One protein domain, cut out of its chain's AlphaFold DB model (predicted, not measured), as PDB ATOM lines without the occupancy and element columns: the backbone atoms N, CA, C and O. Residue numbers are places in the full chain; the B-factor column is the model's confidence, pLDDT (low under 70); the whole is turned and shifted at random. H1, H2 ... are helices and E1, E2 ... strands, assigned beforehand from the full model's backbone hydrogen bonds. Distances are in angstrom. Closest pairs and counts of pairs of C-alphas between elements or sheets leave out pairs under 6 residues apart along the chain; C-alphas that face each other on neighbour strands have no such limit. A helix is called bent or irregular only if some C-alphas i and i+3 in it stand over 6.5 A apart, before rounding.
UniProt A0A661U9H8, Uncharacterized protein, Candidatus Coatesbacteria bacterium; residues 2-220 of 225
ATOM      1  N   ALA A   2     -12.293  16.598  37.930       36.56
ATOM      2  CA  ALA A   2     -13.037  16.472  36.656       36.56
ATOM      3  C   ALA A   2     -14.571  16.645  36.781       36.56
ATOM      4  O   ALA A   2     -15.140  17.437  36.052       36.56
ATOM      5  N   ARG A   3     -15.234  16.024  37.775       39.31
ATOM      6  CA  ARG A   3     -16.670  16.264  38.060       39.31
ATOM      7  C   ARG A   3     -16.992  17.633  38.684       39.31
ATOM      8  O   ARG A   3     -18.080  18.129  38.496       39.31
ATOM      9  N   PHE A   4     -16.053  18.240  39.411       45.62
ATOM     10  CA  PHE A   4     -16.197  19.603  39.955       45.62
ATOM     11  C   PHE A   4     -16.138  20.639  38.823       45.62
ATOM     12  O   PHE A   4     -16.940  21.559  38.779       45.62
ATOM     13  N   LEU A   5     -15.222  20.435  37.872       51.25
ATOM     14  CA  LEU A   5     -15.151  21.189  36.625       51.25
ATOM     15  C   LEU A   5     -16.382  20.915  35.768       51.25
ATOM     16  O   LEU A   5     -16.943  21.856  35.233       51.25
ATOM     17  N   LYS A   6     -16.855  19.663  35.730       48.12
ATOM     18  CA  LYS A   6     -18.124  19.296  35.100       48.12
ATOM     19  C   LYS A   6     -19.281  20.113  35.679       48.12
ATOM     20  O   LYS A   6     -19.985  20.736  34.912       48.12
ATOM     21  N   THR A   7     -19.408  20.226  37.000       44.22
ATOM     22  CA  THR A   7     -20.485  21.005  37.637       44.22
ATOM     23  C   THR A   7     -20.327  22.523  37.521       44.22
ATOM     24  O   THR A   7     -21.324  23.229  37.422       44.22
ATOM     25  N   LEU A   8     -19.098  23.045  37.427       44.59
ATOM     26  CA  LEU A   8     -18.859  24.444  37.034       44.59
ATOM     27  C   LEU A   8     -19.266  24.740  35.576       44.59
ATOM     28  O   LEU A   8     -19.474  25.899  35.230       44.59
ATOM     29  N   VAL A   9     -19.352  23.705  34.735       46.69
ATOM     30  CA  VAL A   9     -19.629  23.775  33.290       46.69
ATOM     31  C   VAL A   9     -21.055  23.292  32.945       46.69
ATOM     32  O   VAL A   9     -21.591  23.663  31.905       46.69
ATOM     33  N   GLU A  10     -21.712  22.539  33.837       43.22
ATOM     34  CA  GLU A  10     -23.035  21.912  33.664       43.22
ATOM     35  C   GLU A  10     -24.222  22.864  33.391       43.22
ATOM     36  O   GLU A  10     -25.224  22.361  32.883       43.22
ATOM     37  N   PRO A  11     -24.180  24.200  33.599       39.53
ATOM     38  CA  PRO A  11     -25.252  25.063  33.098       39.53
ATOM     39  C   PRO A  11     -25.130  25.409  31.602       39.53
ATOM     40  O   PRO A  11     -26.045  26.026  31.060       39.53
ATOM     41  N   THR A  12     -24.020  25.088  30.923       43.88
ATOM     42  CA  THR A  12     -23.687  25.694  29.619       43.88
ATOM     43  C   THR A  12     -22.983  24.729  28.650       43.88
ATOM     44  O   THR A  12     -21.769  24.555  28.721       43.88
ATOM     45  N   GLY A  13     -23.736  24.178  27.691       42.41
ATOM     46  CA  GLY A  13     -23.221  23.643  26.416       42.41
ATOM     47  C   GLY A  13     -22.515  22.269  26.438       42.41
ATOM     48  O   GLY A  13     -22.209  21.732  27.503       42.41
ATOM     49  N   PRO A  14     -22.234  21.678  25.253       42.75
ATOM     50  CA  PRO A  14     -21.686  20.326  25.067       42.75
ATOM     51  C   PRO A  14     -20.172  20.242  25.362       42.75
ATOM     52  O   PRO A  14     -19.407  19.594  24.651       42.75
ATOM     53  N   CYS A  15     -19.710  20.889  26.432       45.47
ATOM     54  CA  CYS A  15     -18.330  20.792  26.917       45.47
ATOM     55  C   CYS A  15     -18.031  19.461  27.644       45.47
ATOM     56  O   CYS A  15     -16.931  19.284  28.171       45.47
ATOM     57  N   GLU A  16     -18.992  18.526  27.680       44.47
ATOM     58  CA  GLU A  16     -18.957  17.293  28.480       44.47
ATOM     59  C   GLU A  16     -17.750  16.378  28.200       44.47
ATOM     60  O   GLU A  16     -17.356  15.613  29.081       44.47
ATOM     61  N   GLU A  17     -17.119  16.495  27.029       50.66
ATOM     62  CA  GLU A  17     -16.016  15.628  26.588       50.66
ATOM     63  C   GLU A  17     -14.640  16.313  26.587       50.66
ATOM     64  O   GLU A  17     -13.647  15.706  26.201       50.66
ATOM     65  N   ARG A  18     -14.536  17.578  27.013       57.41
ATOM     66  CA  ARG A  18     -13.351  18.409  26.725       57.41
ATOM     67  C   ARG A  18     -12.399  18.619  27.900       57.41
ATOM     68  O   ARG A  18     -11.521  19.470  27.797       57.41
ATOM     69  N   ILE A  19     -12.542  17.882  29.008       60.44
ATOM     70  CA  ILE A  19     -11.715  18.092  30.209       60.44
ATOM     71  C   ILE A  19     -11.200  16.783  30.816       60.44
ATOM     72  O   ILE A  19     -11.969  15.999  31.368       60.44
ATOM     73  N   ILE A  20      -9.874  16.609  30.854       64.25
ATOM     74  CA  ILE A  20      -9.206  15.556  31.638       64.25
ATOM     75  C   ILE A  20      -8.341  16.169  32.749       64.25
ATOM     76  O   ILE A  20      -7.709  17.211  32.575       64.25
ATOM     77  N   GLY A  21      -8.329  15.524  33.920       59.62
ATOM     78  CA  GLY A  21      -7.536  15.938  35.079       59.62
ATOM     79  C   GLY A  21      -6.356  15.003  35.335       59.62
ATOM     80  O   GLY A  21      -6.544  13.788  35.404       59.62
ATOM     81  N   LYS A  22      -5.156  15.552  35.552       72.56
ATOM     82  CA  LYS A  22      -3.957  14.776  35.929       72.56
ATOM     83  C   LYS A  22      -3.345  15.256  37.229       72.56
ATOM     84  O   LYS A  22      -3.215  16.458  37.425       72.56
ATOM     85  N   ASN A  23      -2.965  14.312  38.094       72.81
ATOM     86  CA  ASN A  23      -2.437  14.608  39.424       72.81
ATOM     87  C   ASN A  23      -0.907  14.743  39.428       72.81
ATOM     88  O   ASN A  23      -0.201  13.807  39.059       72.81
ATOM     89  N   LEU A  24      -0.399  15.882  39.908       78.12
ATOM     90  CA  LEU A  24       1.037  16.154  40.071       78.12
ATOM     91  C   LEU A  24       1.595  15.781  41.460       78.12
ATOM     92  O   LEU A  24       2.761  16.061  41.732       78.12
ATOM     93  N   SER A  25       0.807  15.160  42.342       77.00
ATOM     94  CA  SER A  25       1.115  15.041  43.780       77.00
ATOM     95  C   SER A  25       2.484  14.420  44.067       77.00
ATOM     96  O   SER A  25       3.231  14.917  44.907       77.00
ATOM     97  N   ILE A  26       2.864  13.375  43.325       79.75
ATOM     98  CA  ILE A  26       4.167  12.711  43.473       79.75
ATOM     99  C   ILE A  26       5.312  13.659  43.094       79.75
ATOM    100  O   ILE A  26       6.308  13.747  43.815       79.75
ATOM    101  N   LEU A  27       5.178  14.372  41.973       81.06
ATOM    102  CA  LEU A  27       6.195  15.305  41.490       81.06
ATOM    103  C   LEU A  27       6.332  16.502  42.441       81.06
ATOM    104  O   LEU A  27       7.449  16.897  42.777       81.06
ATOM    105  N   MET A  28       5.205  17.013  42.939       82.31
ATOM    106  CA  MET A  28       5.154  18.103  43.912       82.31
ATOM    107  C   MET A  28       5.768  17.715  45.253       82.31
ATOM    108  O   MET A  28       6.573  18.470  45.794       82.31
ATOM    109  N   LYS A  29       5.469  16.513  45.761       83.19
ATOM    110  CA  LYS A  29       6.090  15.981  46.979       83.19
ATOM    111  C   LYS A  29       7.605  15.864  46.821       83.19
ATOM    112  O   LYS A  29       8.350  16.340  47.669       83.19
ATOM    113  N   GLN A  30       8.076  15.303  45.706       83.06
ATOM    114  CA  GLN A  30       9.515  15.201  45.435       83.06
ATOM    115  C   GLN A  30      10.198  16.566  45.333       83.06
ATOM    116  O   GLN A  30      11.339  16.701  45.772       83.06
ATOM    117  N   PHE A  31       9.532  17.554  44.731       85.31
ATOM    118  CA  PHE A  31      10.039  18.919  44.667       85.31
ATOM    119  C   PHE A  31      10.120  19.532  46.066       85.31
ATOM    120  O   PHE A  31      11.186  19.998  46.450       85.31
ATOM    121  N   ARG A  32       9.045  19.447  46.858       80.50
ATOM    122  CA  ARG A  32       8.988  19.940  48.240       80.50
ATOM    123  C   ARG A  32      10.097  19.361  49.112       80.50
ATOM    124  O   ARG A  32      10.780  20.110  49.799       80.50
ATOM    125  N   ASP A  33      10.282  18.045  49.071       81.50
ATOM    126  CA  ASP A  33      11.222  17.354  49.957       81.50
ATOM    127  C   ASP A  33      12.693  17.662  49.593       81.50
ATOM    128  O   ASP A  33      13.590  17.478  50.414       81.50
ATOM    129  N   LYS A  34      12.961  18.132  48.362       79.31
ATOM    130  CA  LYS A  34      14.319  18.375  47.835       79.31
ATOM    131  C   LYS A  34      14.672  19.846  47.643       79.31
ATOM    132  O   LYS A  34      15.853  20.182  47.642       79.31
ATOM    133  N   ALA A  35      13.683  20.712  47.455       73.88
ATOM    134  CA  ALA A  35      13.866  22.154  47.407       73.88
ATOM    135  C   ALA A  35      14.024  22.664  48.847       73.88
ATOM    136  O   ALA A  35      13.046  22.878  49.563       73.88
ATOM    137  N   SER A  36      15.270  22.789  49.312       63.16
ATOM    138  CA  SER A  36      15.553  23.245  50.675       63.16
ATOM    139  C   SER A  36      15.456  24.770  50.784       63.16
ATOM    140  O   SER A  36      15.784  25.500  49.849       63.16
ATOM    141  N   ARG A  37      15.082  25.269  51.972       56.91
ATOM    142  CA  ARG A  37      15.128  26.709  52.303       56.91
ATOM    143  C   ARG A  37      16.537  27.311  52.167       56.91
ATOM    144  O   ARG A  37      16.654  28.514  51.984       56.91
ATOM    145  N   ALA A  38      17.584  26.486  52.252       57.62
ATOM    146  CA  ALA A  38      18.982  26.910  52.157       57.62
ATOM    147  C   ALA A  38      19.494  27.026  50.707       57.62
ATOM    148  O   ALA A  38      20.578  27.558  50.497       57.62
ATOM    149  N   GLY A  39      18.740  26.520  49.723       53.16
ATOM    150  CA  GLY A  39      19.159  26.444  48.319       53.16
ATOM    151  C   GLY A  39      18.470  27.419  47.370       53.16
ATOM    152  O   GLY A  39      18.802  27.385  46.197       53.16
ATOM    153  N   GLN A  40      17.555  28.265  47.868       56.22
ATOM    154  CA  GLN A  40      16.672  29.136  47.076       56.22
ATOM    155  C   GLN A  40      15.776  28.327  46.110       56.22
ATOM    156  O   GLN A  40      16.110  27.246  45.639       56.22
ATOM    157  N   TYR A  41      14.556  28.788  45.855       68.75
ATOM    158  CA  TYR A  41      13.629  28.116  44.939       68.75
ATOM    159  C   TYR A  41      14.021  28.408  43.477       68.75
ATOM    160  O   TYR A  41      13.230  28.941  42.705       68.75
ATOM    161  N   GLY A  42      15.266  28.119  43.093       76.69
ATOM    162  CA  GLY A  42      15.803  28.480  41.789       76.69
ATOM    163  C   GLY A  42      15.110  27.722  40.658       76.69
ATOM    164  O   GLY A  42      15.041  26.492  40.645       76.69
ATOM    165  N   LEU A  43      14.633  28.461  39.653       81.00
ATOM    166  CA  LEU A  43      13.942  27.904  38.479       81.00
ATOM    167  C   LEU A  43      14.804  26.929  37.664       81.00
ATOM    168  O   LEU A  43      14.279  26.094  36.926       81.00
ATOM    169  N   PHE A  44      16.125  27.039  37.794       82.50
ATOM    170  CA  PHE A  44      17.101  26.248  37.050       82.50
ATOM    171  C   PHE A  44      17.810  25.197  37.908       82.50
ATOM    172  O   PHE A  44      18.656  24.461  37.399       82.50
ATOM    173  N   ASP A  45      17.443  25.071  39.183       85.81
ATOM    174  CA  ASP A  45      18.058  24.087  40.063       85.81
ATOM    175  C   ASP A  45      17.601  22.668  39.737       85.81
ATOM    176  O   ASP A  45      16.535  22.425  39.162       85.81
ATOM    177  N   LYS A  46      18.402  21.685  40.164       86.69
ATOM    178  CA  LYS A  46      18.130  20.259  39.923       86.69
ATOM    179  C   LYS A  46      16.695  19.841  40.300       86.69
ATOM    180  O   LYS A  46      16.092  19.117  39.504       86.69
ATOM    181  N   PRO A  47      16.109  20.259  41.447       87.75
ATOM    182  CA  PRO A  47      14.723  19.924  41.777       87.75
ATOM    183  C   PRO A  47      13.709  20.530  40.798       87.75
ATOM    184  O   PRO A  47      12.798  19.823  40.370       87.75
ATOM    185  N   ALA A  48      13.886  21.794  40.406       88.31
ATOM    186  CA  ALA A  48      12.996  22.495  39.481       88.31
ATOM    187  C   ALA A  48      13.054  21.893  38.072       88.31
ATOM    188  O   ALA A  48      12.019  21.583  37.484       88.31
ATOM    189  N   VAL A  49      14.258  21.616  37.566       89.25
ATOM    190  CA  VAL A  49      14.457  20.938  36.275       89.25
ATOM    191  C   VAL A  49      13.843  19.540  36.289       89.25
ATOM    192  O   VAL A  49      13.225  19.126  35.307       89.25
ATOM    193  N   LYS A  50      13.981  18.802  37.400       89.81
ATOM    194  CA  LYS A  50      13.369  17.476  37.536       89.81
ATOM    195  C   LYS A  50      11.842  17.558  37.544       89.81
ATOM    196  O   LYS A  50      11.208  16.750  36.869       89.81
ATOM    197  N   LEU A  51      11.269  18.519  38.272       89.88
ATOM    198  CA  LEU A  51       9.829  18.772  38.262       89.88
ATOM    199  C   LEU A  51       9.359  19.109  36.842       89.88
ATOM    200  O   LEU A  51       8.456  18.439  36.350       89.88
ATOM    201  N   ARG A  52      10.025  20.043  36.148       92.88
ATOM    202  CA  ARG A  52       9.695  20.429  34.766       92.88
ATOM    203  C   ARG A  52       9.664  19.225  33.829       92.88
ATOM    204  O   ARG A  52       8.641  18.971  33.207       92.88
ATOM    205  N   LYS A  53      10.739  18.428  33.787       92.75
ATOM    206  CA  LYS A  53      10.811  17.216  32.947       92.75
ATOM    207  C   LYS A  53       9.726  16.194  33.293       92.75
ATOM    208  O   LYS A  53       9.160  15.572  32.399       92.75
ATOM    209  N   GLY A  54       9.434  16.022  34.583       90.69
ATOM    210  CA  GLY A  54       8.351  15.152  35.039       90.69
ATOM    211  C   GLY A  54       6.982  15.625  34.551       90.69
ATOM    212  O   GLY A  54       6.188  14.812  34.089       90.69
ATOM    213  N   VAL A  55       6.732  16.936  34.598       92.31
ATOM    214  CA  VAL A  55       5.489  17.554  34.115       92.31
ATOM    215  C   VAL A  55       5.374  17.433  32.595       92.31
ATOM    216  O   VAL A  55       4.319  17.038  32.122       92.31
ATOM    217  N   VAL A  56       6.447  17.679  31.831       94.00
ATOM    218  CA  VAL A  56       6.461  17.487  30.364       94.00
ATOM    219  C   VAL A  56       6.062  16.056  29.998       94.00
ATOM    220  O   VAL A  56       5.155  15.847  29.198       94.00
ATOM    221  N   SER A  57       6.691  15.060  30.632       90.88
ATOM    222  CA  SER A  57       6.360  13.646  30.412       90.88
ATOM    223  C   SER A  57       4.901  13.332  30.765       90.88
ATOM    224  O   SER A  57       4.198  12.670  30.001       90.88
ATOM    225  N   LEU A  58       4.412  13.874  31.888       90.69
ATOM    226  CA  LEU A  58       3.016  13.719  32.289       90.69
ATOM    227  C   LEU A  58       2.056  14.330  31.264       90.69
ATOM    228  O   LEU A  58       1.040  13.710  30.973       90.69
ATOM    229  N   ILE A  59       2.365  15.508  30.714       91.88
ATOM    230  CA  ILE A  59       1.549  16.154  29.678       91.88
ATOM    231  C   ILE A  59       1.469  15.262  28.437       91.88
ATOM    232  O   ILE A  59       0.367  15.017  27.956       91.88
ATOM    233  N   HIS A  60       2.591  14.723  27.950       90.88
ATOM    234  CA  HIS A  60       2.578  13.816  26.795       90.88
ATOM    235  C   HIS A  60       1.710  12.576  27.040       90.88
ATOM    236  O   HIS A  60       0.876  12.243  26.199       90.88
ATOM    237  N   SER A  61       1.856  11.933  28.205       89.56
ATOM    238  CA  SER A  61       1.002  10.801  28.597       89.56
ATOM    239  C   SER A  61      -0.469  11.207  28.637       89.56
ATOM    240  O   SER A  61      -1.330  10.514  28.108       89.56
ATOM    241  N   ALA A  62      -0.762  12.361  29.236       88.50
ATOM    242  CA  ALA A  62      -2.117  12.850  29.402       88.50
ATOM    243  C   ALA A  62      -2.807  13.168  28.082       88.50
ATOM    244  O   ALA A  62      -3.987  12.887  27.949       88.50
ATOM    245  N   VAL A  63      -2.075  13.737  27.127       89.25
ATOM    246  CA  VAL A  63      -2.555  14.016  25.773       89.25
ATOM    247  C   VAL A  63      -2.909  12.724  25.040       89.25
ATOM    248  O   VAL A  63      -3.969  12.661  24.425       89.25
ATOM    249  N   GLY A  64      -2.070  11.688  25.147       87.44
ATOM    250  CA  GLY A  64      -2.377  10.367  24.590       87.44
ATOM    251  C   GLY A  64      -3.650   9.778  25.196       87.44
ATOM    252  O   GLY A  64      -4.599   9.482  24.480       87.44
ATOM    253  N   GLU A  65      -3.722   9.736  26.527       87.19
ATOM    254  CA  GLU A  65      -4.902   9.229  27.233       87.19
ATOM    255  C   GLU A  65      -6.172  10.046  26.952       87.19
ATOM    256  O   GLU A  65      -7.270   9.499  26.937       87.19
ATOM    257  N   PHE A  66      -6.042  11.359  26.745       85.81
ATOM    258  CA  PHE A  66      -7.173  12.217  26.414       85.81
ATOM    259  C   PHE A  66      -7.711  11.888  25.021       85.81
ATOM    260  O   PHE A  66      -8.913  11.692  24.869       85.81
ATOM    261  N   ARG A  67      -6.824  11.751  24.030       86.12
ATOM    262  CA  ARG A  67      -7.187  11.331  22.672       86.12
ATOM    263  C   ARG A  67      -7.920   9.988  22.678       86.12
ATOM    264  O   ARG A  67      -8.972   9.867  22.055       86.12
ATOM    265  N   ASP A  68      -7.406   9.023  23.438       86.44
ATOM    266  CA  ASP A  68      -8.026   7.703  23.582       86.44
ATOM    267  C   ASP A  68      -9.420   7.804  24.227       86.44
ATOM    268  O   ASP A  68     -10.367   7.162  23.775       86.44
ATOM    269  N   ALA A  69      -9.571   8.648  25.255       82.88
ATOM    270  CA  ALA A  69     -10.828   8.809  25.983       82.88
ATOM    271  C   ALA A  69     -11.960   9.409  25.135       82.88
ATOM    272  O   ALA A  69     -13.111   9.023  25.314       82.88
ATOM    273  N   ILE A  70     -11.647  10.336  24.225       81.88
ATOM    274  CA  ILE A  70     -12.649  11.003  23.375       81.88
ATOM    275  C   ILE A  70     -12.778  10.377  21.984       81.88
ATOM    276  O   ILE A  70     -13.624  10.800  21.204       81.88
ATOM    277  N   SER A  71     -11.945   9.382  21.656       85.31
ATOM    278  CA  SER A  71     -11.968   8.665  20.371       85.31
ATOM    279  C   SER A  71     -11.910   9.577  19.130       85.31
ATOM    280  O   SER A  71     -12.439   9.237  18.072       85.31
ATOM    281  N   ARG A  72     -11.258  10.738  19.248       84.44
ATOM    282  CA  ARG A  72     -11.006  11.701  18.164       84.44
ATOM    283  C   ARG A  72      -9.702  12.452  18.408       84.44
ATOM    284  O   ARG A  72      -9.179  12.448  19.522       84.44
ATOM    285  N   ASP A  73      -9.214  13.146  17.385       85.31
ATOM    286  CA  ASP A  73      -8.105  14.078  17.561       85.31
ATOM    287  C   ASP A  73      -8.469  15.209  18.530       85.31
ATOM    288  O   ASP A  73      -9.629  15.627  18.641       85.31
ATOM    289  N   LEU A  74      -7.449  15.676  19.250       86.19
ATOM    290  CA  LEU A  74      -7.564  16.834  20.125       86.19
ATOM    291  C   LEU A  74      -7.517  18.106  19.297       86.19
ATOM    292  O   LEU A  74      -6.871  18.143  18.254       86.19
ATOM    293  N   TYR A  75      -8.142  19.147  19.820       84.00
ATOM    294  CA  TYR A  75      -8.124  20.488  19.265       84.00
ATOM    295  C   TYR A  75      -7.798  21.517  20.345       84.00
ATOM    296  O   TYR A  75      -7.933  21.252  21.538       84.00
ATOM    297  N   HIS A  76      -7.427  22.727  19.936       81.06
ATOM    298  CA  HIS A  76      -7.154  23.857  20.839       81.06
ATOM    299  C   HIS A  76      -8.324  24.247  21.756       81.06
ATOM    300  O   HIS A  76      -8.112  24.894  22.782       81.06
ATOM    301  N   SER A  77      -9.548  23.837  21.418       78.62
ATOM    302  CA  SER A  77     -10.738  23.980  22.260       78.62
ATOM    303  C   SER A  77     -10.835  22.938  23.380       78.62
ATOM    304  O   SER A  77     -11.644  23.103  24.293       78.62
ATOM    305  N   ASP A  78     -10.063  21.851  23.313       83.31
ATOM    306  CA  ASP A  78     -10.008  20.834  24.361       83.31
ATOM    307  C   ASP A  78      -9.102  21.302  25.497       83.31
ATOM    308  O   ASP A  78      -8.016  21.827  25.265       83.31
ATOM    309  N   VAL A  79      -9.528  21.106  26.743       85.38
ATOM    310  CA  VAL A  79      -8.849  21.644  27.924       85.38
ATOM    311  C   VAL A  79      -8.252  20.516  28.763       85.38
ATOM    312  O   VAL A  79      -8.944  19.736  29.410       85.38
ATOM    313  N   LEU A  80      -6.927  20.451  28.829       86.81
ATOM    314  CA  LEU A  80      -6.206  19.564  29.737       86.81
ATOM    315  C   LEU A  80      -5.905  20.304  31.045       86.81
ATOM    316  O   LEU A  80      -5.105  21.237  31.069       86.81
ATOM    317  N   VAL A  81      -6.493  19.867  32.163       85.94
ATOM    318  CA  VAL A  81      -6.234  20.476  33.476       85.94
ATOM    319  C   VAL A  81      -5.196  19.666  34.253       85.94
ATOM    320  O   VAL A  81      -5.423  18.521  34.656       85.94
ATOM    321  N   LEU A  82      -4.053  20.287  34.531       84.12
ATOM    322  CA  LEU A  82      -3.015  19.724  35.394       84.12
ATOM    323  C   LEU A  82      -3.293  20.143  36.837       84.12
ATOM    324  O   LEU A  82      -2.862  21.207  37.277       84.12
ATOM    325  N   SER A  83      -4.045  19.326  37.572       82.38
ATOM    326  CA  SER A  83      -4.505  19.667  38.921       82.38
ATOM    327  C   SER A  83      -3.725  18.942  40.007       82.38
ATOM    328  O   SER A  83      -3.509  17.736  39.906       82.38
ATOM    329  N   THR A  84      -3.386  19.602  41.108       78.31
ATOM    330  CA  THR A  84      -2.788  18.900  42.250       78.31
ATOM    331  C   THR A  84      -3.072  19.573  43.582       78.31
ATOM    332  O   THR A  84      -3.194  20.797  43.662       78.31
ATOM    333  N   ASP A  85      -3.132  18.743  44.619       79.94
ATOM    334  CA  ASP A  85      -3.082  19.184  46.004       79.94
ATOM    335  C   ASP A  85      -1.612  19.366  46.375       79.94
ATOM    336  O   ASP A  85      -0.827  18.418  46.314       79.94
ATOM    337  N   ALA A  86      -1.229  20.587  46.747       78.25
ATOM    338  CA  ALA A  86       0.140  20.860  47.171       78.25
ATOM    339  C   ALA A  86       0.475  20.197  48.519       78.25
ATOM    340  O   ALA A  86       1.651  20.025  48.845       78.25
ATOM    341  N   GLU A  87      -0.552  19.882  49.320       80.19
ATOM    342  CA  GLU A  87      -0.448  19.468  50.723       80.19
ATOM    343  C   GLU A  87       0.447  20.414  51.533       80.19
ATOM    344  O   GLU A  87       1.176  20.007  52.442       80.19
ATOM    345  N   TRP A  88       0.413  21.696  51.165       80.38
ATOM    346  CA  TRP A  88       1.247  22.734  51.742       80.38
ATOM    347  C   TRP A  88       0.354  23.867  52.243       80.38
ATOM    348  O   TRP A  88      -0.286  24.523  51.417       80.38
ATOM    349  N   PRO A  89       0.269  24.093  53.565       82.31
ATOM    350  CA  PRO A  89      -0.382  25.290  54.079       82.31
ATOM    351  C   PRO A  89       0.348  26.531  53.561       82.31
ATOM    352  O   PRO A  89       1.577  26.545  53.513       82.31
ATOM    353  N   VAL A  90      -0.420  27.547  53.178       78.38
ATOM    354  CA  VAL A  90       0.074  28.852  52.736       78.38
ATOM    355  C   VAL A  90      -0.625  29.932  53.549       78.38
ATOM    356  O   VAL A  90      -1.840  30.112  53.460       78.38
ATOM    357  N   LYS A  91       0.154  30.687  54.305       76.19
ATOM    358  CA  LYS A  91      -0.211  31.935  54.956       76.19
ATOM    359  C   LYS A  91       0.213  33.075  54.038       76.19
ATOM    360  O   LYS A  91       1.372  33.463  53.970       76.19
ATOM    361  N   THR A  92      -0.754  33.628  53.315       65.00
ATOM    362  CA  THR A  92      -0.552  34.665  52.286       65.00
ATOM    363  C   THR A  92       0.081  35.970  52.783       65.00
ATOM    364  O   THR A  92       0.442  36.810  51.965       65.00
ATOM    365  N   GLU A  93       0.236  36.142  54.093       63.97
ATOM    366  CA  GLU A  93       0.941  37.266  54.722       63.97
ATOM    367  C   GLU A  93       2.475  37.095  54.691       63.97
ATOM    368  O   GLU A  93       3.220  38.052  54.893       63.97
ATOM    369  N   GLU A  94       2.970  35.889  54.396       65.06
ATOM    370  CA  GLU A  94       4.393  35.563  54.375       65.06
ATOM    371  C   GLU A  94       4.957  35.622  52.939       65.06
ATOM    372  O   GLU A  94       4.722  34.744  52.107       65.06
ATOM    373  N   TRP A  95       5.748  36.660  52.633       59.81
ATOM    374  CA  TRP A  95       6.271  36.938  51.279       59.81
ATOM    375  C   TRP A  95       7.020  35.758  50.629       59.81
ATOM    376  O   TRP A  95       6.923  35.534  49.423       59.81
ATOM    377  N   HIS A  96       7.739  34.973  51.427       60.66
ATOM    378  CA  HIS A  96       8.520  33.830  50.956       60.66
ATOM    379  C   HIS A  96       7.636  32.626  50.576       60.66
ATOM    380  O   HIS A  96       8.052  31.753  49.813       60.66
ATOM    381  N   GLU A  97       6.404  32.560  51.087       72.38
ATOM    382  CA  GLU A  97       5.421  31.570  50.650       72.38
ATOM    383  C   GLU A  97       4.819  31.954  49.298       72.38
ATOM    384  O   GLU A  97       4.630  31.087  48.443       72.38
ATOM    385  N   VAL A  98       4.631  33.255  49.052       74.31
ATOM    386  CA  VAL A  98       4.233  33.785  47.739       74.31
ATOM    387  C   VAL A  98       5.310  33.502  46.687       74.31
ATOM    388  O   VAL A  98       4.990  32.985  45.618       74.31
ATOM    389  N   GLU A  99       6.585  33.765  46.993       78.44
ATOM    390  CA  GLU A  99       7.711  33.485  46.086       78.44
ATOM    391  C   GLU A  99       7.741  32.013  45.657       78.44
ATOM    392  O   GLU A  99       7.861  31.687  44.474       78.44
ATOM    393  N   ARG A 100       7.552  31.104  46.614       79.56
ATOM    394  CA  ARG A 100       7.516  29.669  46.345       79.56
ATOM    395  C   ARG A 100       6.373  29.276  45.408       79.56
ATOM    396  O   ARG A 100       6.583  28.466  44.505       79.56
ATOM    397  N   ILE A 101       5.174  29.823  45.616       83.94
ATOM    398  CA  ILE A 101       4.020  29.578  44.736       83.94
ATOM    399  C   ILE A 101       4.340  30.058  43.323       83.94
ATOM    400  O   ILE A 101       4.141  29.312  42.365       83.94
ATOM    401  N   VAL A 102       4.903  31.263  43.197       85.19
ATOM    402  CA  VAL A 102       5.322  31.820  41.905       85.19
ATOM    403  C   VAL A 102       6.308  30.887  41.207       85.19
ATOM    404  O   VAL A 102       6.123  30.587  40.030       85.19
ATOM    405  N   VAL A 103       7.310  30.367  41.918       87.19
ATOM    406  CA  VAL A 103       8.279  29.423  41.344       87.19
ATOM    407  C   VAL A 103       7.602  28.159  40.820       87.19
ATOM    408  O   VAL A 103       7.897  27.735  39.704       87.19
ATOM    409  N   ILE A 104       6.679  27.572  41.587       88.44
ATOM    410  CA  ILE A 104       5.940  26.377  41.157       88.44
ATOM    411  C   ILE A 104       5.203  26.660  39.848       88.44
ATOM    412  O   ILE A 104       5.372  25.913  38.884       88.44
ATOM    413  N   TYR A 105       4.445  27.757  39.778       89.50
ATOM    414  CA  TYR A 105       3.721  28.125  38.561       89.50
ATOM    415  C   TYR A 105       4.662  28.379  37.381       89.50
ATOM    416  O   TYR A 105       4.416  27.868  36.296       89.50
ATOM    417  N   ARG A 106       5.802  29.048  37.589       91.56
ATOM    418  CA  ARG A 106       6.809  29.253  36.533       91.56
ATOM    419  C   ARG A 106       7.415  27.948  36.016       91.56
ATOM    420  O   ARG A 106       7.699  27.844  34.825       91.56
ATOM    421  N   ILE A 107       7.607  26.951  36.879       92.00
ATOM    422  CA  ILE A 107       8.068  25.620  36.459       92.00
ATOM    423  C   ILE A 107       7.002  24.932  35.595       92.00
ATOM    424  O   ILE A 107       7.351  24.333  34.575       92.00
ATOM    425  N   LEU A 108       5.725  25.024  35.982       92.31
ATOM    426  CA  LEU A 108       4.611  24.453  35.220       92.31
ATOM    427  C   LEU A 108       4.435  25.145  33.867       92.31
ATOM    428  O   LEU A 108       4.382  24.458  32.852       92.31
ATOM    429  N   ASP A 109       4.445  26.478  33.832       92.50
ATOM    430  CA  ASP A 109       4.391  27.261  32.593       92.50
ATOM    431  C   ASP A 109       5.552  26.893  31.662       92.50
ATOM    432  O   ASP A 109       5.365  26.688  30.463       92.50
ATOM    433  N   GLY A 110       6.760  26.740  32.219       93.94
ATOM    434  CA  GLY A 110       7.931  26.294  31.470       93.94
ATOM    435  C   GLY A 110       7.772  24.886  30.889       93.94
ATOM    436  O   GLY A 110       8.184  24.651  29.758       93.94
ATOM    437  N   ALA A 111       7.158  23.956  31.627       94.12
ATOM    438  CA  ALA A 111       6.868  22.610  31.127       94.12
ATOM    439  C   ALA A 111       5.827  22.627  29.996       94.12
ATOM    440  O   ALA A 111       5.989  21.935  28.995       94.12
ATOM    441  N   ILE A 112       4.779  23.440  30.136       93.69
ATOM    442  CA  ILE A 112       3.733  23.608  29.121       93.69
ATOM    443  C   ILE A 112       4.325  24.205  27.839       93.69
ATOM    444  O   ILE A 112       4.094  23.691  26.744       93.69
ATOM    445  N   ALA A 113       5.153  25.243  27.965       93.31
ATOM    446  CA  ALA A 113       5.855  25.830  26.829       93.31
ATOM    447  C   ALA A 113       6.816  24.831  26.162       93.31
ATOM    448  O   ALA A 113       6.906  24.791  24.936       93.31
ATOM    449  N   GLU A 114       7.528  24.011  26.942       94.00
ATOM    450  CA  GLU A 114       8.410  22.959  26.423       94.00
ATOM    451  C   GLU A 114       7.617  21.908  25.625       94.00
ATOM    452  O   GLU A 114       8.030  21.549  24.522       94.00
ATOM    453  N   PHE A 115       6.443  21.496  26.119       93.62
ATOM    454  CA  PHE A 115       5.527  20.613  25.395       93.62
ATOM    455  C   PHE A 115       5.093  21.216  24.050       93.62
ATOM    456  O   PHE A 115       5.275  20.579  23.013       93.62
ATOM    457  N   TYR A 116       4.571  22.447  24.024       91.88
ATOM    458  CA  TYR A 116       4.095  23.059  22.775       91.88
ATOM    459  C   TYR A 116       5.212  23.281  21.743       91.88
ATOM    460  O   TYR A 116       4.967  23.215  20.542       91.88
ATOM    461  N   ASN A 117       6.450  23.499  22.190       91.56
ATOM    462  CA  ASN A 117       7.598  23.718  21.307       91.56
ATOM    463  C   ASN A 117       8.281  22.428  20.819       91.56
ATOM    464  O   ASN A 117       9.237  22.507  20.027       91.56
ATOM    465  N   ALA A 118       7.823  21.258  21.278       89.38
ATOM    466  CA  ALA A 118       8.380  19.971  20.886       89.38
ATOM    467  C   ALA A 118       8.311  19.783  19.355       89.38
ATOM    468  O   ALA A 118       7.322  20.181  18.737       89.38
ATOM    469  N   PRO A 119       9.322  19.166  18.708       82.38
ATOM    470  CA  PRO A 119       9.392  19.089  17.245       82.38
ATOM    471  C   PRO A 119       8.145  18.510  16.561       82.38
ATOM    472  O   PRO A 119       7.756  19.000  15.509       82.38
ATOM    473  N   HIS A 120       7.496  17.518  17.175       80.31
ATOM    474  CA  HIS A 120       6.288  16.865  16.650       80.31
ATOM    475  C   HIS A 120       4.999  17.688  16.835       80.31
ATOM    476  O   HIS A 120       3.968  17.346  16.266       80.31
ATOM    477  N   ASN A 121       5.062  18.772  17.610       82.38
ATOM    478  CA  ASN A 121       3.946  19.684  17.869       82.38
ATOM    479  C   ASN A 121       4.029  20.964  17.022       82.38
ATOM    480  O   ASN A 121       3.055  21.710  16.917       82.38
ATOM    481  N   ARG A 122       5.181  21.236  16.394       74.12
ATOM    482  CA  ARG A 122       5.388  22.451  15.597       74.12
ATOM    483  C   ARG A 122       4.494  22.444  14.360       74.12
ATOM    484  O   ARG A 122       4.534  21.505  13.578       74.12
ATOM    485  N   GLY A 123       3.728  23.518  14.178       71.19
ATOM    486  CA  GLY A 123       2.804  23.674  13.050       71.19
ATOM    487  C   GLY A 123       1.415  23.065  13.268       71.19
ATOM    488  O   GLY A 123       0.501  23.447  12.555       71.19
ATOM    489  N   ASN A 124       1.228  22.233  14.298       81.62
ATOM    490  CA  ASN A 124      -0.039  21.550  14.597       81.62
ATOM    491  C   ASN A 124      -0.803  22.214  15.750       81.62
ATOM    492  O   ASN A 124      -1.458  21.535  16.534       81.62
ATOM    493  N   TRP A 125      -0.678  23.535  15.904       80.69
ATOM    494  CA  TRP A 125      -1.216  24.260  17.063       80.69
ATOM    495  C   TRP A 125      -2.729  24.077  17.227       80.69
ATOM    496  O   TRP A 125      -3.225  24.071  18.350       80.69
ATOM    497  N   GLU A 126      -3.450  23.884  16.123       83.62
ATOM    498  CA  GLU A 126      -4.896  23.666  16.120       83.62
ATOM    499  C   GLU A 126      -5.301  22.313  16.718       83.62
ATOM    500  O   GLU A 126      -6.407  22.219  17.245       83.62
ATOM    501  N   TYR A 127      -4.391  21.324  16.704       86.56
ATOM    502  CA  TYR A 127      -4.586  19.943  17.165       86.56
ATOM    503  C   TYR A 127      -4.004  19.660  18.561       86.56
ATOM    504  O   TYR A 127      -3.794  18.508  18.961       86.56
ATOM    505  N   LEU A 128      -3.667  20.710  19.309       87.56
ATOM    506  CA  LEU A 128      -3.101  20.593  20.649       87.56
ATOM    507  C   LEU A 128      -4.083  21.166  21.661       87.56
ATOM    508  O   LEU A 128      -4.547  22.280  21.453       87.56
ATOM    509  N   PRO A 129      -4.361  20.471  22.777       88.69
ATOM    510  CA  PRO A 129      -5.280  20.986  23.777       88.69
ATOM    511  C   PRO A 129      -4.697  22.219  24.466       88.69
ATOM    512  O   PRO A 129      -3.476  22.357  24.605       88.69
ATOM    513  N   LEU A 130      -5.568  23.073  24.988       88.69
ATOM    514  CA  LEU A 130      -5.214  24.108  25.944       88.69
ATOM    515  C   LEU A 130      -4.869  23.472  27.294       88.69
ATOM    516  O   LEU A 130      -5.693  22.794  27.905       88.69
ATOM    517  N   ILE A 131      -3.658  23.708  27.792       90.19
ATOM    518  CA  ILE A 131      -3.200  23.145  29.065       90.19
ATOM    519  C   ILE A 131      -3.311  24.197  30.168       90.19
ATOM    520  O   ILE A 131      -2.705  25.262  30.079       90.19
ATOM    521  N   VAL A 132      -4.045  23.880  31.236       89.31
ATOM    522  CA  VAL A 132      -4.263  24.778  32.378       89.31
ATOM    523  C   VAL A 132      -3.688  24.163  33.660       89.31
ATOM    524  O   VAL A 132      -4.206  23.147  34.134       89.31
ATOM    525  N   PRO A 133      -2.642  24.756  34.265       89.31
ATOM    526  CA  PRO A 133      -2.149  24.325  35.566       89.31
ATOM    527  C   PRO A 133      -3.066  24.824  36.691       89.31
ATOM    528  O   PRO A 133      -3.455  25.989  36.724       89.31
ATOM    529  N   LEU A 134      -3.382  23.944  37.641       88.25
ATOM    530  CA  LEU A 134      -4.201  24.238  38.816       88.25
ATOM    531  C   LEU A 134      -3.582  23.598  40.065       88.25
ATOM    532  O   LEU A 134      -3.873  22.454  40.419       88.25
ATOM    533  N   VAL A 135      -2.727  24.346  40.756       87.19
ATOM    534  CA  VAL A 135      -2.118  23.905  42.019       87.19
ATOM    535  C   VAL A 135      -2.852  24.564  43.171       87.19
ATOM    536  O   VAL A 135      -2.868  25.788  43.253       87.19
ATOM    537  N   LEU A 136      -3.453  23.773  44.059       86.44
ATOM    538  CA  LEU A 136      -4.258  24.285  45.170       86.44
ATOM    539  C   LEU A 136      -3.566  24.052  46.511       86.44
ATOM    540  O   LEU A 136      -2.973  22.999  46.756       86.44
ATOM    541  N   PHE A 137      -3.659  25.058  47.382       86.75
ATOM    542  CA  PHE A 137      -2.938  25.130  48.649       86.75
ATOM    543  C   PHE A 137      -3.915  25.307  49.819       86.75
ATOM    544  O   PHE A 137      -4.571  26.349  49.866       86.75
ATOM    545  N   PRO A 138      -4.000  24.359  50.772       81.88
ATOM    546  CA  PRO A 138      -3.250  23.097  50.833       81.88
ATOM    547  C   PRO A 138      -3.831  21.975  49.954       81.88
ATOM    548  O   PRO A 138      -3.112  21.030  49.636       81.88
ATOM    549  N   SER A 139      -5.114  22.041  49.595       84.62
ATOM    550  CA  SER A 139      -5.821  21.007  48.829       84.62
ATOM    551  C   SER A 139      -6.979  21.594  48.028       84.62
ATOM    552  O   SER A 139      -7.378  22.736  48.241       84.62
ATOM    553  N   THR A 140      -7.571  20.787  47.150       83.44
ATOM    554  CA  THR A 140      -8.814  21.075  46.423       83.44
ATOM    555  C   THR A 140      -9.959  21.580  47.301       83.44
ATOM    556  O   THR A 140     -10.785  22.361  46.829       83.44
ATOM    557  N   ASP A 141      -9.998  21.197  48.578       84.31
ATOM    558  CA  ASP A 141     -11.054  21.596  49.509       84.31
ATOM    559  C   ASP A 141     -11.095  23.106  49.772       84.31
ATOM    560  O   ASP A 141     -12.118  23.614  50.222       84.31
ATOM    561  N   VAL A 142     -10.039  23.856  49.436       86.75
ATOM    562  CA  VAL A 142     -10.080  25.327  49.495       86.75
ATOM    563  C   VAL A 142     -11.122  25.934  48.567       86.75
ATOM    564  O   VAL A 142     -11.671  26.986  48.879       86.75
ATOM    565  N   LEU A 143     -11.444  25.264  47.458       85.69
ATOM    566  CA  LEU A 143     -12.517  25.695  46.563       85.69
ATOM    567  C   LEU A 143     -13.877  25.569  47.260       85.69
ATOM    568  O   LEU A 143     -14.713  26.459  47.156       85.69
ATOM    569  N   ILE A 144     -14.067  24.500  48.036       84.31
ATOM    570  CA  ILE A 144     -15.289  24.261  48.814       84.31
ATOM    571  C   ILE A 144     -15.351  25.222  50.004       84.31
ATOM    572  O   ILE A 144     -16.404  25.782  50.290       84.31
ATOM    573  N   ALA A 145     -14.227  25.457  50.684       85.88
ATOM    574  CA  ALA A 145     -14.139  26.436  51.763       85.88
ATOM    575  C   ALA A 145     -14.522  27.840  51.282       85.88
ATOM    576  O   ALA A 145     -15.336  28.507  51.923       85.88
ATOM    577  N   ALA A 146     -13.994  28.246  50.123       85.69
ATOM    578  CA  ALA A 146     -14.332  29.510  49.483       85.69
ATOM    579  C   ALA A 146     -15.812  29.566  49.074       85.69
ATOM    580  O   ALA A 146     -16.485  30.550  49.376       85.69
ATOM    581  N   ALA A 147     -16.347  28.496  48.473       84.00
ATOM    582  CA  ALA A 147     -17.765  28.392  48.125       84.00
ATOM    583  C   ALA A 147     -18.684  28.542  49.352       84.00
ATOM    584  O   ALA A 147     -19.682  29.258  49.307       84.00
ATOM    585  N   LYS A 148     -18.308  27.931  50.483       82.44
ATOM    586  CA  LYS A 148     -19.040  27.995  51.760       82.44
ATOM    587  C   LYS A 148     -18.796  29.290  52.550       82.44
ATOM    588  O   LYS A 148     -19.308  29.410  53.660       82.44
ATOM    589  N   ARG A 149     -18.015  30.241  52.017       74.81
ATOM    590  CA  ARG A 149     -17.595  31.484  52.700       74.81
ATOM    591  C   ARG A 149     -16.965  31.240  54.076       74.81
ATOM    592  O   ARG A 149     -17.129  32.029  55.005       74.81
ATOM    593  N   VAL A 150     -16.232  30.138  54.217       67.44
ATOM    594  CA  VAL A 150     -15.420  29.889  55.412       67.44
ATOM    595  C   VAL A 150     -14.235  30.861  55.385       67.44
ATOM    596  O   VAL A 150     -13.654  31.080  54.326       67.44
ATOM    597  N   SER A 151     -13.895  31.462  56.533       68.81
ATOM    598  CA  SER A 151     -12.812  32.456  56.694       68.81
ATOM    599  C   SER A 151     -11.525  32.110  55.924       68.81
ATOM    600  O   SER A 151     -11.113  30.950  55.924       68.81
ATOM    601  N   PHE A 152     -10.843  33.125  55.367       67.25
ATOM    602  CA  PHE A 152      -9.575  33.032  54.611       67.25
ATOM    603  C   PHE A 152      -8.450  32.251  55.313       67.25
ATOM    604  O   PHE A 152      -7.520  31.773  54.661       67.25
ATOM    605  N   GLU A 153      -8.554  32.063  56.627       76.12
ATOM    606  CA  GLU A 153      -7.641  31.257  57.440       76.12
ATOM    607  C   GLU A 153      -7.491  29.802  56.959       76.12
ATOM    608  O   GLU A 153      -6.498  29.153  57.291       76.12
ATOM    609  N   PHE A 154      -8.420  29.276  56.144       80.44
ATOM    610  CA  PHE A 154      -8.342  27.903  55.623       80.44
ATOM    611  C   PHE A 154      -7.066  27.608  54.825       80.44
ATOM    612  O   PHE A 154      -6.635  26.457  54.770       80.44
ATOM    613  N   ARG A 155      -6.439  28.623  54.216       80.94
ATOM    614  CA  ARG A 155      -5.212  28.437  53.426       80.94
ATOM    615  C   ARG A 155      -4.008  28.080  54.291       80.94
ATOM    616  O   ARG A 155      -3.153  27.310  53.860       80.94
ATOM    617  N   GLY A 156      -3.972  28.589  55.523       84.62
ATOM    618  CA  GLY A 156      -2.925  28.292  56.499       84.62
ATOM    619  C   GLY A 156      -3.114  26.955  57.225       84.62
ATOM    620  O   GLY A 156      -2.236  26.554  57.989       84.62
ATOM    621  N   MET A 157      -4.239  26.264  57.014       86.56
ATOM    622  CA  MET A 157      -4.526  24.970  57.638       86.56
ATOM    623  C   MET A 157      -3.814  23.829  56.908       86.56
ATOM    624  O   MET A 157      -3.545  23.903  55.709       86.56
ATOM    625  N   LYS A 158      -3.547  22.718  57.603       87.12
ATOM    626  CA  LYS A 158      -3.181  21.473  56.914       87.12
ATOM    627  C   LYS A 158      -4.391  20.950  56.139       87.12
ATOM    628  O   LYS A 158      -5.530  21.146  56.557       87.12
ATOM    629  N   ALA A 159      -4.149  20.225  55.046       84.19
ATOM    630  CA  ALA A 159      -5.220  19.638  54.236       84.19
ATOM    631  C   ALA A 159      -6.164  18.739  55.062       84.19
ATOM    632  O   ALA A 159      -7.373  18.756  54.855       84.19
ATOM    633  N   THR A 160      -5.624  17.979  56.020       84.81
ATOM    634  CA  THR A 160      -6.407  17.146  56.949       84.81
ATOM    635  C   THR A 160      -7.343  17.982  57.808       84.81
ATOM    636  O   THR A 160      -8.540  17.711  57.859       84.81
ATOM    637  N   ASP A 161      -6.805  19.029  58.423       87.12
ATOM    638  CA  ASP A 161      -7.518  19.878  59.375       87.12
ATOM    639  C   ASP A 161      -8.611  20.668  58.646       87.12
ATOM    640  O   ASP A 161      -9.725  20.829  59.145       87.12
ATOM    641  N   LEU A 162      -8.314  21.113  57.420       86.31
ATOM    642  CA  LEU A 162      -9.277  21.759  56.540       86.31
ATOM    643  C   LEU A 162     -10.452  20.828  56.222       86.31
ATOM    644  O   LEU A 162     -11.605  21.227  56.379       86.31
ATOM    645  N   LYS A 163     -10.179  19.579  55.823       85.00
ATOM    646  CA  LYS A 163     -11.227  18.582  55.560       85.00
ATOM    647  C   LYS A 163     -12.082  18.337  56.803       85.00
ATOM    648  O   LYS A 163     -13.303  18.429  56.727       85.00
ATOM    649  N   GLN A 164     -11.461  18.094  57.955       85.25
ATOM    650  CA  GLN A 164     -12.193  17.866  59.206       85.25
ATOM    651  C   GLN A 164     -13.108  19.051  59.548       85.25
ATOM    652  O   GLN A 164     -14.279  18.850  59.870       85.25
ATOM    653  N   LYS A 165     -12.615  20.289  59.390       84.75
ATOM    654  CA  LYS A 165     -13.395  21.515  59.614       84.75
ATOM    655  C   LYS A 165     -14.544  21.677  58.615       84.75
ATOM    656  O   LYS A 165     -15.638  22.063  59.012       84.75
ATOM    657  N   LEU A 166     -14.323  21.391  57.330       82.75
ATOM    658  CA  LEU A 166     -15.336  21.575  56.281       82.75
ATOM    659  C   LEU A 166     -16.479  20.568  56.347       82.75
ATOM    660  O   LEU A 166     -17.619  20.920  56.025       82.75
ATOM    661  N   TYR A 167     -16.156  19.334  56.731       78.81
ATOM    662  CA  TYR A 167     -17.092  18.213  56.744       78.81
ATOM    663  C   TYR A 167     -17.576  17.850  58.155       78.81
ATOM    664  O   TYR A 167     -18.384  16.938  58.293       78.81
ATOM    665  N   GLY A 168     -17.113  18.555  59.195       76.12
ATOM    666  CA  GLY A 168     -17.567  18.366  60.578       76.12
ATOM    667  C   GLY A 168     -17.276  16.971  61.137       76.12
ATOM    668  O   GLY A 168     -18.015  16.485  61.987       76.12
ATOM    669  N   CYS A 169     -16.232  16.308  60.638       74.75
ATOM    670  CA  CYS A 169     -15.910  14.928  60.982       74.75
ATOM    671  C   CYS A 169     -14.495  14.849  61.554       74.75
ATOM    672  O   CYS A 169     -13.547  15.316  60.928       74.75
ATOM    673  N   SER A 170     -14.352  14.253  62.739       71.81
ATOM    674  CA  SER A 170     -13.059  14.048  63.400       71.81
ATOM    675  C   SER A 170     -12.257  12.900  62.781       71.81
ATOM    676  O   SER A 170     -11.028  12.957  62.769       71.81
ATOM    677  N   ASP A 171     -12.923  11.896  62.207       75.19
ATOM    678  CA  ASP A 171     -12.289  10.742  61.566       75.19
ATOM    679  C   ASP A 171     -12.588  10.705  60.062       75.19
ATOM    680  O   ASP A 171     -13.648  10.271  59.611       75.19
ATOM    681  N   LEU A 172     -11.604  11.129  59.265       69.31
ATOM    682  CA  LEU A 172     -11.723  11.172  57.807       69.31
ATOM    683  C   LEU A 172     -11.935   9.786  57.172       69.31
ATOM    684  O   LEU A 172     -12.404   9.722  56.037       69.31
ATOM    685  N   ASN A 173     -11.650   8.686  57.881       68.94
ATOM    686  CA  ASN A 173     -11.881   7.329  57.377       68.94
ATOM    687  C   ASN A 173     -13.371   6.960  57.322       68.94
ATOM    688  O   ASN A 173     -13.757   6.036  56.608       68.94
ATOM    689  N   GLN A 174     -14.220   7.689  58.051       65.56
ATOM    690  CA  GLN A 174     -15.672   7.481  58.068       65.56
ATOM    691  C   GLN A 174     -16.370   8.161  56.884       65.56
ATOM    692  O   GLN A 174     -17.513   7.840  56.545       65.56
ATOM    693  N   LEU A 175     -15.677   9.079  56.209       64.12
ATOM    694  CA  LEU A 175     -16.185   9.784  55.045       64.12
ATOM    695  C   LEU A 175     -15.990   8.933  53.785       64.12
ATOM    696  O   LEU A 175     -14.905   8.858  53.210       64.12
ATOM    697  N   ARG A 176     -17.073   8.311  53.302       63.16
ATOM    698  CA  ARG A 176     -17.060   7.658  51.984       63.16
ATOM    699  C   ARG A 176     -16.770   8.701  50.901       63.16
ATOM    700  O   ARG A 176     -17.423   9.744  50.849       63.16
ATOM    701  N   ALA A 177     -15.843   8.384  49.996       59.09
ATOM    702  CA  ALA A 177     -15.393   9.286  48.930       59.09
ATOM    703  C   ALA A 177     -16.538   9.843  48.060       59.09
ATOM    704  O   ALA A 177     -16.442  10.960  47.555       59.09
ATOM    705  N   ASP A 178     -17.633   9.096  47.905       58.12
ATOM    706  CA  ASP A 178     -18.802   9.531  47.134       58.12
ATOM    707  C   ASP A 178     -19.720  10.490  47.905       58.12
ATOM    708  O   ASP A 178     -20.328  11.370  47.296       58.12
ATOM    709  N   GLY A 179     -19.776  10.382  49.238       57.28
ATOM    710  CA  GLY A 179     -20.517  11.313  50.095       57.28
ATOM    711  C   GLY A 179     -19.863  12.695  50.125       57.28
ATOM    712  O   GLY A 179     -20.536  13.702  49.922       57.28
ATOM    713  N   LEU A 180     -18.533  12.729  50.248       60.41
ATOM    714  CA  LEU A 180     -17.739  13.960  50.167       60.41
ATOM    715  C   LEU A 180     -17.921  14.690  48.836       60.41
ATOM    716  O   LEU A 180     -18.073  15.908  48.806       60.41
ATOM    717  N   LYS A 181     -17.939  13.938  47.730       62.09
ATOM    718  CA  LYS A 181     -18.140  14.506  46.394       62.09
ATOM    719  C   LYS A 181     -19.521  15.129  46.240       62.09
ATOM    720  O   LYS A 181     -19.593  16.228  45.715       62.09
ATOM    721  N   ARG A 182     -20.596  14.468  46.683       62.94
ATOM    722  CA  ARG A 182     -21.956  15.031  46.580       62.94
ATOM    723  C   ARG A 182     -22.091  16.314  47.393       62.94
ATOM    724  O   ARG A 182     -22.462  17.335  46.835       62.94
ATOM    725  N   MET A 183     -21.646  16.284  48.650       63.06
ATOM    726  CA  MET A 183     -21.672  17.468  49.507       63.06
ATOM    727  C   MET A 183     -20.861  18.626  48.924       63.06
ATOM    728  O   MET A 183     -21.252  19.767  49.093       63.06
ATOM    729  N   ALA A 184     -19.739  18.360  48.250       62.72
ATOM    730  CA  ALA A 184     -18.941  19.397  47.601       62.72
ATOM    731  C   ALA A 184     -19.659  20.065  46.415       62.72
ATOM    732  O   ALA A 184     -19.475  21.261  46.203       62.72
ATOM    733  N   LEU A 185     -20.444  19.300  45.650       63.84
ATOM    734  CA  LEU A 185     -21.161  19.795  44.471       63.84
ATOM    735  C   LEU A 185     -22.361  20.671  44.848       63.84
ATOM    736  O   LEU A 185     -22.603  21.664  44.170       63.84
ATOM    737  N   ASP A 186     -23.034  20.373  45.962       68.38
ATOM    738  CA  ASP A 186     -24.186  21.148  46.450       68.38
ATOM    739  C   ASP A 186     -23.851  22.630  46.724       68.38
ATOM    740  O   ASP A 186     -24.738  23.480  46.736       68.38
ATOM    741  N   TYR A 187     -22.572  22.963  46.934       67.06
ATOM    742  CA  TYR A 187     -22.125  24.335  47.202       67.06
ATOM    743  C   TYR A 187     -21.641  25.090  45.958       67.06
ATOM    744  O   TYR A 187     -21.256  26.252  46.081       67.06
ATOM    745  N   LEU A 188     -21.628  24.479  44.770       66.44
ATOM    746  CA  LEU A 188     -21.111  25.105  43.548       66.44
ATOM    747  C   LEU A 188     -22.215  25.813  42.769       66.44
ATOM    748  O   LEU A 188     -22.711  25.322  41.762       66.44
ATOM    749  N   THR A 189     -22.584  26.998  43.249       70.38
ATOM    750  CA  THR A 189     -23.494  27.930  42.568       70.38
ATOM    751  C   THR A 189     -22.724  29.022  41.813       70.38
ATOM    752  O   THR A 189     -21.521  29.199  42.005       70.38
ATOM    753  N   GLN A 190     -23.408  29.823  40.989       71.00
ATOM    754  CA  GLN A 190     -22.796  30.991  40.332       71.00
ATOM    755  C   GLN A 190     -22.211  31.997  41.346       71.00
ATOM    756  O   GLN A 190     -21.118  32.538  41.146       71.00
ATOM    757  N   ASP A 191     -22.893  32.199  42.475       74.19
ATOM    758  CA  ASP A 191     -22.374  33.003  43.582       74.19
ATOM    759  C   ASP A 191     -21.101  32.384  44.163       74.19
ATOM    760  O   ASP A 191     -20.132  33.097  44.432       74.19
ATOM    761  N   ALA A 192     -21.061  31.057  44.300       79.25
ATOM    762  CA  ALA A 192     -19.869  30.350  44.747       79.25
ATOM    763  C   ALA A 192     -18.698  30.515  43.769       79.25
ATOM    764  O   ALA A 192     -17.575  30.712  44.222       79.25
ATOM    765  N   CYS A 193     -18.933  30.526  42.451       77.44
ATOM    766  CA  CYS A 193     -17.891  30.810  41.457       77.44
ATOM    767  C   CYS A 193     -17.257  32.188  41.675       77.44
ATOM    768  O   CYS A 193     -16.033  32.316  41.644       77.44
ATOM    769  N   THR A 194     -18.079  33.206  41.953       81.38
ATOM    770  CA  THR A 194     -17.599  34.565  42.252       81.38
ATOM    771  C   THR A 194     -16.734  34.575  43.514       81.38
ATOM    772  O   THR A 194     -15.656  35.171  43.524       81.38
ATOM    773  N   GLN A 195     -17.157  33.854  44.557       84.00
ATOM    774  CA  GLN A 195     -16.402  33.731  45.810       84.00
ATOM    775  C   GLN A 195     -15.094  32.948  45.644       84.00
ATOM    776  O   GLN A 195     -14.059  33.320  46.196       84.00
ATOM    777  N   ILE A 196     -15.109  31.866  44.865       85.69
ATOM    778  CA  ILE A 196     -13.908  31.095  44.536       85.69
ATOM    779  C   ILE A 196     -12.924  31.984  43.773       85.69
ATOM    780  O   ILE A 196     -11.746  32.037  44.125       85.69
ATOM    781  N   TYR A 197     -13.404  32.735  42.779       84.50
ATOM    782  CA  TYR A 197     -12.574  33.633  41.983       84.50
ATOM    783  C   TYR A 197     -11.902  34.721  42.835       84.50
ATOM    784  O   TYR A 197     -10.711  35.010  42.659       84.50
ATOM    785  N   SER A 198     -12.636  35.322  43.779       83.19
ATOM    786  CA  SER A 198     -12.072  36.332  44.675       83.19
ATOM    787  C   SER A 198     -11.047  35.731  45.636       83.19
ATOM    788  O   SER A 198      -9.976  36.312  45.815       83.19
ATOM    789  N   SER A 199     -11.342  34.556  46.197       84.62
ATOM    790  CA  SER A 199     -10.657  34.040  47.389       84.62
ATOM    791  C   SER A 199      -9.578  32.991  47.116       84.62
ATOM    792  O   SER A 199      -8.710  32.778  47.963       84.62
ATOM    793  N   VAL A 200      -9.592  32.357  45.940       86.75
ATOM    794  CA  VAL A 200      -8.619  31.337  45.519       86.75
ATOM    795  C   VAL A 200      -7.946  31.791  44.219       86.75
ATOM    796  O   VAL A 200      -8.396  31.423  43.127       86.75
ATOM    797  N   PRO A 201      -6.877  32.607  44.300       86.62
ATOM    798  CA  PRO A 201      -6.184  33.147  43.130       86.62
ATOM    799  C   PRO A 201      -5.758  32.090  42.107       86.62
ATOM    800  O   PRO A 201      -5.824  32.334  40.905       86.62
ATOM    801  N   GLU A 202      -5.388  30.904  42.582       86.56
ATOM    802  CA  GLU A 202      -4.939  29.761  41.786       86.56
ATOM    803  C   GLU A 202      -6.011  29.240  40.821       86.56
ATOM    804  O   GLU A 202      -5.696  28.688  39.772       86.56
ATOM    805  N   SER A 203      -7.290  29.443  41.144       85.44
ATOM    806  CA  SER A 203      -8.413  29.003  40.309       85.44
ATOM    807  C   SER A 203      -8.719  29.949  39.145       85.44
ATOM    808  O   SER A 203      -9.422  29.568  38.208       85.44
ATOM    809  N   ARG A 204      -8.207  31.187  39.177       87.06
ATOM    810  CA  ARG A 204      -8.652  32.264  38.280       87.06
ATOM    811  C   ARG A 204      -8.373  31.968  36.817       87.06
ATOM    812  O   ARG A 204      -9.242  32.231  35.994       87.06
ATOM    813  N   THR A 205      -7.198  31.429  36.490       84.94
ATOM    814  CA  THR A 205      -6.853  31.075  35.104       84.94
ATOM    815  C   THR A 205      -7.857  30.078  34.553       84.94
ATOM    816  O   THR A 205      -8.436  30.320  33.504       84.94
ATOM    817  N   LEU A 206      -8.146  29.020  35.309       84.12
ATOM    818  CA  LEU A 206      -9.129  28.020  34.920       84.12
ATOM    819  C   LEU A 206     -10.534  28.613  34.772       84.12
ATOM    820  O   LEU A 206     -11.168  28.397  33.747       84.12
ATOM    821  N   LEU A 207     -11.018  29.376  35.753       82.06
ATOM    822  CA  LEU A 207     -12.349  29.990  35.680       82.06
ATOM    823  C   LEU A 207     -12.468  30.952  34.490       82.06
ATOM    824  O   LEU A 207     -13.492  30.971  33.809       82.06
ATOM    825  N   ARG A 208     -11.410  31.714  34.191       80.88
ATOM    826  CA  ARG A 208     -11.350  32.568  32.997       80.88
ATOM    827  C   ARG A 208     -11.342  31.753  31.714       80.88
ATOM    828  O   ARG A 208     -12.057  32.110  30.792       80.88
ATOM    829  N   THR A 209     -10.576  30.668  31.655       78.19
ATOM    830  CA  THR A 209     -10.570  29.765  30.500       78.19
ATOM    831  C   THR A 209     -11.966  29.206  30.243       78.19
ATOM    832  O   THR A 209     -12.466  29.308  29.130       78.19
ATOM    833  N   LEU A 210     -12.627  28.688  31.281       73.38
ATOM    834  CA  LEU A 210     -13.958  28.093  31.161       73.38
ATOM    835  C   LEU A 210     -15.024  29.123  30.757       73.38
ATOM    836  O   LEU A 210     -15.856  28.836  29.903       73.38
ATOM    837  N   THR A 211     -14.973  30.338  31.309       67.94
ATOM    838  CA  THR A 211     -15.896  31.422  30.920       67.94
ATOM    839  C   THR A 211     -15.613  31.966  29.521       67.94
ATOM    840  O   THR A 211     -16.544  32.311  28.801       67.94
ATOM    841  N   TRP A 212     -14.352  32.013  29.083       60.91
ATOM    842  CA  TRP A 212     -14.008  32.435  27.723       60.91
ATOM    843  C   TRP A 212     -14.508  31.431  26.679       60.91
ATOM    844  O   TRP A 212     -15.081  31.841  25.671       60.91
ATOM    845  N   CYS A 213     -14.363  30.125  26.937       54.31
ATOM    846  CA  CYS A 213     -14.920  29.081  26.072       54.31
ATOM    847  C   CYS A 213     -16.428  29.283  25.832       54.31
ATOM    848  O   CYS A 213     -16.877  29.155  24.696       54.31
ATOM    849  N   GLN A 214     -17.185  29.707  26.853       54.03
ATOM    850  CA  GLN A 214     -18.616  30.021  26.721       54.03
ATOM    851  C   GLN A 214     -18.877  31.217  25.791       54.03
ATOM    852  O   GLN A 214     -19.760  31.151  24.939       54.03
ATOM    853  N   TYR A 215     -18.115  32.309  25.926       45.72
ATOM    854  CA  TYR A 215     -18.287  33.496  25.077       45.72
ATOM    855  C   TYR A 215     -17.983  33.205  23.601       45.72
ATOM    856  O   TYR A 215     -18.672  33.719  22.725       45.72
ATOM    857  N   CYS A 216     -16.986  32.368  23.306       44.47
ATOM    858  CA  CYS A 216     -16.665  31.996  21.928       44.47
ATOM    859  C   CYS A 216     -17.732  31.098  21.281       44.47
ATOM    860  O   CYS A 216     -17.980  31.251  20.089       44.47
ATOM    861  N   GLU A 217     -18.397  30.222  22.041       45.25
ATOM    862  CA  GLU A 217     -19.534  29.431  21.536       45.25
ATOM    863  C   GLU A 217     -20.790  30.299  21.332       45.25
ATOM    864  O   GLU A 217     -21.527  30.098  20.372       45.25
ATOM    865  N   PHE A 218     -21.011  31.320  22.171       41.09
ATOM    866  CA  PHE A 218     -22.157  32.233  22.037       41.09
ATOM    867  C   PHE A 218     -22.050  33.196  20.841       41.09
ATOM    868  O   PHE A 218     -23.067  33.644  20.315       41.09
ATOM    869  N   PHE A 219     -20.827  33.524  20.413       38.91
ATOM    870  CA  PHE A 219     -20.548  34.443  19.301       38.91
ATOM    871  C   PHE A 219     -19.933  33.745  18.069       38.91
ATOM    872  O   PHE A 219     -19.432  34.416  17.166       38.91
ATOM    873  N   GLY A 220     -19.973  32.408  18.013       42.72
ATOM    874  CA  GLY A 220     -19.311  31.594  16.994       42.72
ATOM    875  C   GLY A 220     -20.255  30.840  16.057       42.72
ATOM    876  O   GLY A 220     -20.649  29.719  16.347       42.72
TER     877      GLY A 220
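What this domain is: This is residues 2 to 220 of the 225 residues of an uncharacterized protein of Candidatus Coatesbacteria bacterium (UniProt A0A661U9H8). A small parallel sheet of three strands forms the core, sandwiched between helices: H3 and H4, with H2, cover one face, and H10 and the short H1 cover the other. A group of short helices, H5 to H9, gathers to one side, near the end where E2 and E3 finish. The printed part has 219 residues with ten named helices and three named strands, in the order H1 E1 H2 H3 E2 H4 E3 H5 H6 H7 H8 H9 H10; the sheet's order is E1 E2 E3, and the class is mostly helix. The whole is compact, with a radius of gyration of the C-alphas of 17.9 A, and spans 51 by 47 by 31 A.

How they stand to each other: H1, residues 2 to 9, comes before the first strand of a sheet made of E1, residues 19 to 23, E2, residues 79 to 85, and E3, residues 130 to 136. H1 is on this sheet at a height of 8.8 A, and its closest C-alphas to E1 are those of Ala 2 and Gly 21, 5.7 A apart. E1 and E2 are parallel neighbours at 30 degrees, with N 81 and O 20 within hydrogen-bond range at 3.0 A. E2 and E3 are parallel at 15 degrees, with N 82 and O 132 at 2.9 A. H2, residues 25 to 34, and H3, residues 46 to 70, form a helical hairpin: they touch at a shallow tilt of 3 degrees, opposite ways, closest at the C-alphas of Phe 31 and Pro 47, 5.6 A. H3 lies over E1 and E2 at a height of 7.7 A, on the opposite face from H1. H4, residues 95 to 116, is on the same face as H3, over E3 at a height of 10.3 A, and runs along the strands. H4 touches H3 with residues 107 to 115 alone, at a steep tilt of 52 degrees, the same way; the closest C-alphas are those of Arg 52 and Ala 111, 5.1 A. E1, H2 H3, E2 and E2, H4, E3 are strand-helix-strand units, two parallel neighbour strands joined through helices, each with a right-handed crossover. H5, residues 141 to 147, is the hub: it touches H6, residues 152 to 156, closest at Val 142 and Phe 154 with C-alphas 6.9 A apart; H7, residues 159 to 167, at Ala 145 and Leu 166, 6.7 A; and H9, residues 190 to 199, at Ala 147 and Ala 192, 4.4 A. H8, residues 177 to 185, is close to H5 but not clearly touching, with the C-alphas of Ile 144 and Ala 184 6.2 A apart. H10, residues 201 to 218, touches H9 only at the corner, lies over E2 and E3 at a height of 10.6 A, and is on the same face as H1. Every O i to N i+4 pair is within hydrogen-bond range in H1, H2, H3, H4, H5, H7, H8 and H9; H10 has 12 of 14, and H6 has 0 of 1 but 2 of 2 O i to N i+3 pairs.

Where its parts are: H1 begins at C-alpha 2, (-13.037, 16.472, 36.656). From first to last C-alpha H3 is 36.2 A long, H4 31.8 A, H10 26.5 A, E3 19.3 A and E2 19.1 A. E3 begins at C-alpha 130, (-5.214, 24.108, 25.944). H10 is irregular, with C-alphas 202 and 205 7.1 A apart, and ends at C-alpha 218, (-22.157, 32.233, 22.037).

The domain as a whole: The two C-alphas farthest apart are those of Gly 123 and Ser 170, 53.7 A. The printed part has no cut; the links from H2 to H3 and from H4 to E3 are long. The mean pLDDT of the printed part is 76.2, and it is under 70 in residues 2 to 21, 36 to 41, 92 to 96, 150 to 152, 172 to 188 and 211 to 220.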